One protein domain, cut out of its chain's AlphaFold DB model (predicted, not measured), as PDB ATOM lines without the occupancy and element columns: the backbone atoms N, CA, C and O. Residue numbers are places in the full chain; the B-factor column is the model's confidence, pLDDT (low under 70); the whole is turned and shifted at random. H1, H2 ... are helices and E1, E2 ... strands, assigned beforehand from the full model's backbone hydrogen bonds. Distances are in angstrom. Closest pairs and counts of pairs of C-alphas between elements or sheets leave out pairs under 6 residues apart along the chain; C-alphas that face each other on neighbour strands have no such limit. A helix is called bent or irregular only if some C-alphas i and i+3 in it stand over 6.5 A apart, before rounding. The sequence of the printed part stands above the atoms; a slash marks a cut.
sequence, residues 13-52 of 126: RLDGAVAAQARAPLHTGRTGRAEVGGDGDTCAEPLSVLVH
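What this domain is: This is residues 13 to 52 of the 126 residues of the protein "XdhC Rossmann domain-containing protein" of Streptomyces mirabilis (UniProt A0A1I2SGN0). One helix, H1, packs lengthwise over one face of a two-stranded hairpin, E1 and E2, making a short rod. The tight turn from H1 into E1 is at one end of the rod, and the loop of residues 37 to 46 between the strands is at the other. The printed part has 40 residues, with one named helix and two named strands in the order H1, E1, E2; the sheet, E1 - E2, is antiparallel and the class is mixed, helices and strands. It is compact, with a radius of gyration of the C-alphas of 10.0 A, and spans 29 by 14 by 12 A.

How they stand to each other: Start with H1, residues 13 to 28, where you meet a kink of 28 degrees near residue 21. Look next at E1, residues 32 to 36: its closest C-alpha pair with H1 is Val 18 and Val 36, 6.3 A apart. For E2, residues 47 to 51, the closest pair with H1 is the C-alphas of Ala 22 and Val 51, 6.2 A apart. E1 and E2 form a hairpin, antiparallel at 149 degrees between their directions. Across it, find N 34 and O 49 at 2.9 A and N 36 and O 47 at 2.8 A, within hydrogen-bond range. In H1, 10 of 12 O i to N i+4 pairs are within that range.

Where its parts are: Find C-alpha 13 at (232.986, 120.026, 220.021); from there H1 runs 24.0 A to C-alpha 28. It is neither bent nor irregular, but only just: C-alphas 21 and 24 are 6.5 A apart. E1 begins at C-alpha 32, (218.340, 119.606, 204.748), and is 13.0 A long. E2, 12.6 A long, ends at C-alpha 51, (219.924, 122.945, 208.752).

The domain as a whole: The two C-alphas farthest apart are those of Gly 29 and Gly 40, at 29.5 A. The printed part has no cut; H1 to E1 is a tight link and E1 to E2 a short one. Mean pLDDT of the printed part is 84.4, and residues 39 to 44 are under 70.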
ATOM      1  N   ARG A  13     232.723 121.091 221.007       82.94
ATOM      2  CA  ARG A  13     232.986 120.026 220.021       82.94
ATOM      3  C   ARG A  13     231.755 119.739 219.167       82.94
ATOM      4  O   ARG A  13     231.862 119.705 217.946       82.94
ATOM      5  N   LEU A  14     230.595 119.592 219.807       84.50
ATOM      6  CA  LEU A  14     229.325 119.381 219.115       84.50
ATOM      7  C   LEU A  14     228.958 120.600 218.253       84.50
ATOM      8  O   LEU A  14     228.599 120.429 217.092       84.50
ATOM      9  N   ASP A  15     229.139 121.820 218.759       86.75
ATOM     10  CA  ASP A  15     228.936 123.057 217.994       86.75
ATOM     11  C   ASP A  15     229.842 123.104 216.753       86.75
ATOM     12  O   ASP A  15     229.386 123.414 215.651       86.75
ATOM     13  N   GLY A  16     231.120 122.736 216.903       87.75
ATOM     14  CA  GLY A  16     232.071 122.652 215.793       87.75
ATOM     15  C   GLY A  16     231.671 121.619 214.737       87.75
ATOM     16  O   GLY A  16     231.816 121.867 213.539       87.75
ATOM     17  N   ALA A  17     231.115 120.490 215.162       88.62
ATOM     18  CA  ALA A  17     230.664 119.427 214.275       88.62
ATOM     19  C   ALA A  17     229.378 119.769 213.524       88.62
ATOM     20  O   ALA A  17     229.297 119.565 212.310       88.62
ATOM     21  N   VAL A  18     228.405 120.358 214.223       90.19
ATOM     22  CA  VAL A  18     227.197 120.923 213.612       90.19
ATOM     23  C   VAL A  18     227.593 121.986 212.589       90.19
ATOM     24  O   VAL A  18     227.109 121.957 211.458       90.19
ATOM     25  N   ALA A  19     228.529 122.879 212.933       90.81
ATOM     26  CA  ALA A  19     229.032 123.891 212.010       90.81
ATOM     27  C   ALA A  19     229.738 123.275 210.792       90.81
ATOM     28  O   ALA A  19     229.548 123.758 209.675       90.81
ATOM     29  N   ALA A  20     230.529 122.212 210.972       90.75
ATOM     30  CA  ALA A  20     231.191 121.513 209.874       90.75
ATOM     31  C   ALA A  20     230.178 120.872 208.913       90.75
ATOM     32  O   ALA A  20     230.289 121.072 207.701       90.75
ATOM     33  N   GLN A  21     229.160 120.185 209.438       90.69
ATOM     34  CA  GLN A  21     228.108 119.567 208.628       90.69
ATOM     35  C   GLN A  21     227.197 120.592 207.944       90.69
ATOM     36  O   GLN A  21     226.816 120.416 206.787       90.69
ATOM     37  N   ALA A  22     226.905 121.718 208.602       92.50
ATOM     38  CA  ALA A  22     226.076 122.777 208.032       92.50
ATOM     39  C   ALA A  22     226.712 123.470 206.811       92.50
ATOM     40  O   ALA A  22     225.989 124.061 206.005       92.50
ATOM     41  N   ARG A  23     228.039 123.380 206.618       92.50
ATOM     42  CA  ARG A  23     228.740 124.027 205.491       92.50
ATOM     43  C   ARG A  23     228.200 123.603 204.127       92.50
ATOM     44  O   ARG A  23     228.036 124.461 203.264       92.50
ATOM     45  N   ALA A  24     227.910 122.319 203.918       90.75
ATOM     46  CA  ALA A  24     227.449 121.832 202.617       90.75
ATOM     47  C   ALA A  24     226.011 122.294 202.269       90.75
ATOM     48  O   ALA A  24     225.821 122.868 201.189       90.75
ATOM     49  N   PRO A  25     225.003 122.152 203.156       91.00
ATOM     50  CA  PRO A  25     223.678 122.749 202.961       91.00
ATOM     51  C   PRO A  25     223.729 124.266 202.733       91.00
ATOM     52  O   PRO A  25     223.108 124.774 201.797       91.00
ATOM     53  N   LEU A  26     224.533 124.992 203.523       91.69
ATOM     54  CA  LEU A  26     224.699 126.443 203.380       91.69
ATOM     55  C   LEU A  26     225.313 126.825 202.030       91.69
ATOM     56  O   LEU A  26     224.826 127.744 201.375       91.69
ATOM     57  N   HIS A  27     226.346 126.106 201.586       89.25
ATOM     58  CA  HIS A  27     226.998 126.365 200.302       89.25
ATOM     59  C   HIS A  27     226.067 126.104 199.112       89.25
ATOM     60  O   HIS A  27     226.088 126.839 198.126       89.25
ATOM     61  N   THR A  28     225.223 125.076 199.208       88.38
ATOM     62  CA  THR A  28     224.256 124.732 198.155       88.38
ATOM     63  C   THR A  28     222.968 125.554 198.218       88.38
ATOM     64  O   THR A  28     222.158 125.476 197.293       88.38
ATOM     65  N   GLY A  29     222.761 126.340 199.280       89.62
ATOM     66  CA  GLY A  29     221.531 127.099 199.491       89.62
ATOM     67  C   GLY A  29     220.311 126.213 199.761       89.62
ATOM     68  O   GLY A  29     219.186 126.639 199.504       89.62
ATOM     69  N   ARG A  30     220.511 124.967 200.212       86.12
ATOM     70  CA  ARG A  30     219.439 123.980 200.396       86.12
ATOM     71  C   ARG A  30     219.234 123.676 201.868       86.12
ATOM     72  O   ARG A  30     220.182 123.393 202.587       86.12
ATOM     73  N   THR A  31     217.972 123.679 202.286       93.44
ATOM     74  CA  THR A  31     217.582 123.156 203.597       93.44
ATOM     75  C   THR A  31     217.666 121.636 203.579       93.44
ATOM     76  O   THR A  31     217.234 121.002 202.615       93.44
ATOM     77  N   GLY A  32     218.201 121.051 204.645       92.25
ATOM     78  CA  GLY A  32     218.340 119.606 204.748       92.25
ATOM     79  C   GLY A  32     218.633 119.145 206.164       92.25
ATOM     80  O   GLY A  32     218.957 119.939 207.046       92.25
ATOM     81  N   ARG A  33     218.501 117.839 206.371       92.75
ATOM     82  CA  ARG A  33     218.895 117.168 207.607       92.75
ATOM     83  C   ARG A  33     220.359 116.748 207.490       92.75
ATOM     84  O   ARG A  33     220.758 116.237 206.445       92.75
ATOM     85  N   ALA A  34     221.133 116.970 208.542       89.38
ATOM     86  CA  ALA A  34     222.488 116.462 208.674       89.38
ATOM     87  C   ALA A  34     222.589 115.600 209.934       89.38
ATOM     88  O   ALA A  34     221.921 115.866 210.935       89.38
ATOM     89  N   GLU A  35     223.407 114.561 209.863       88.75
ATOM     90  CA  GLU A  35     223.727 113.706 211.003       88.75
ATOM     91  C   GLU A  35     225.084 114.140 211.572       88.75
ATOM     92  O   GLU A  35     226.015 114.454 210.824       88.75
ATOM     93  N   VAL A  36     225.178 114.207 212.896       86.69
ATOM     94  CA  VAL A  36     226.353 114.644 213.654       86.69
ATOM     95  C   VAL A  36     226.605 113.635 214.771       86.69
ATOM     96  O   VAL A  36     225.678 113.257 215.479       86.69
ATOM     97  N   GLY A  37     227.858 113.226 214.978       77.94
ATOM     98  CA  GLY A  37     228.198 112.235 216.004       77.94
ATOM     99  C   GLY A  37     228.138 110.794 215.501       77.94
ATOM    100  O   GLY A  37     228.060 110.558 214.301       77.94
ATOM    101  N   GLY A  38     228.223 109.830 216.423       70.31
ATOM    102  CA  GLY A  38     228.338 108.399 216.101       70.31
ATOM    103  C   GLY A  38     229.783 107.924 215.903       70.31
ATOM    104  O   GLY A  38     230.082 106.762 216.154       70.31
ATOM    105  N   ASP A  39     230.690 108.850 215.588       63.91
ATOM    106  CA  ASP A  39     232.132 108.633 215.585       63.91
ATOM    107  C   ASP A  39     232.706 109.225 216.881       63.91
ATOM    108  O   ASP A  39     232.494 110.407 217.179       63.91
ATOM    109  N   GLY A  40     233.404 108.407 217.678       60.03
ATOM    110  CA  GLY A  40     233.793 108.688 219.073       60.03
ATOM    111  C   GLY A  40     234.570 109.989 219.351       60.03
ATOM    112  O   GLY A  40     234.739 110.350 220.512       60.03
ATOM    113  N   ASP A  41     234.990 110.721 218.319       62.81
ATOM    114  CA  ASP A  41     235.644 112.031 218.419       62.81
ATOM    115  C   ASP A  41     234.676 113.208 218.644       62.81
ATOM    116  O   ASP A  41     235.094 114.280 219.101       62.81
ATOM    117  N   THR A  42     233.383 113.037 218.346       63.59
ATOM    118  CA  THR A  42     232.480 114.183 218.150       63.59
ATOM    119  C   THR A  42     231.306 114.212 219.129       63.59
ATOM    120  O   THR A  42     231.148 115.189 219.867       63.59
ATOM    121  N   CYS A  43     230.503 113.139 219.173       63.88
ATOM    122  CA  CYS A  43     229.402 112.924 220.125       63.88
ATOM    123  C   CYS A  43     229.225 111.423 220.391       63.88
ATOM    124  O   CYS A  43     229.413 110.622 219.480       63.88
ATOM    125  N   ALA A  44     228.824 111.058 221.613       64.06
ATOM    126  CA  ALA A  44     228.621 109.660 222.004       64.06
ATOM    127  C   ALA A  44     227.386 109.018 221.348       64.06
ATOM    128  O   ALA A  44     227.396 107.826 221.066       64.06
ATOM    129  N   GLU A  45     226.346 109.812 221.077       72.56
ATOM    130  CA  GLU A  45     225.135 109.364 220.392       72.56
ATOM    131  C   GLU A  45     224.958 110.104 219.059       72.56
ATOM    132  O   GLU A  45     225.347 111.274 218.954       72.56
ATOM    133  N   PRO A  46     224.391 109.442 218.034       80.06
ATOM    134  CA  PRO A  46     224.062 110.084 216.772       80.06
ATOM    135  C   PRO A  46     222.967 111.133 216.991       80.06
ATOM    136  O   PRO A  46     221.862 110.830 217.445       80.06
ATOM    137  N   LEU A  47     223.280 112.378 216.645       86.69
ATOM    138  CA  LEU A  47     222.360 113.500 216.678       86.69
ATOM    139  C   LEU A  47     221.975 113.878 215.259       86.69
ATOM    140  O   LEU A  47     222.826 114.078 214.396       86.69
ATOM    141  N   SER A  48     220.689 114.128 215.070       88.88
ATOM    142  CA  SER A  48     220.237 114.774 213.859       88.88
ATOM    143  C   SER A  48     219.910 116.237 214.049       88.88
ATOM    144  O   SER A  48     219.178 116.615 214.965       88.88
ATOM    145  N   VAL A  49     220.387 117.043 213.107       90.75
ATOM    146  CA  VAL A  49     220.122 118.473 213.040       90.75
ATOM    147  C   VAL A  49     219.441 118.838 211.725       90.75
ATOM    148  O   VAL A  49     219.826 118.392 210.644       90.75
ATOM    149  N   LEU A  50     218.417 119.687 211.812       93.44
ATOM    150  CA  LEU A  50     217.840 120.353 210.649       93.44
ATOM    151  C   LEU A  50     218.625 121.639 210.381       93.44
ATOM    152  O   LEU A  50     218.603 122.565 211.190       93.44
ATOM    153  N   VAL A  51     219.270 121.722 209.222       94.00
ATOM    154  CA  VAL A  51     219.924 122.945 208.752       94.00
ATOM    155  C   VAL A  51     218.940 123.683 207.853       94.00
ATOM    156  O   VAL A  51     218.767 123.336 206.684       94.00
ATOM    157  N   HIS A  52     218.268 124.689 208.410       93.44
ATOM    158  CA  HIS A  52     217.383 125.563 207.645       93.44
ATOM    159  C   HIS A  52     218.190 126.669 206.960       93.44
ATOM    160  O   HIS A  52     218.855 127.468 207.618       93.44
TER     161      HIS A  52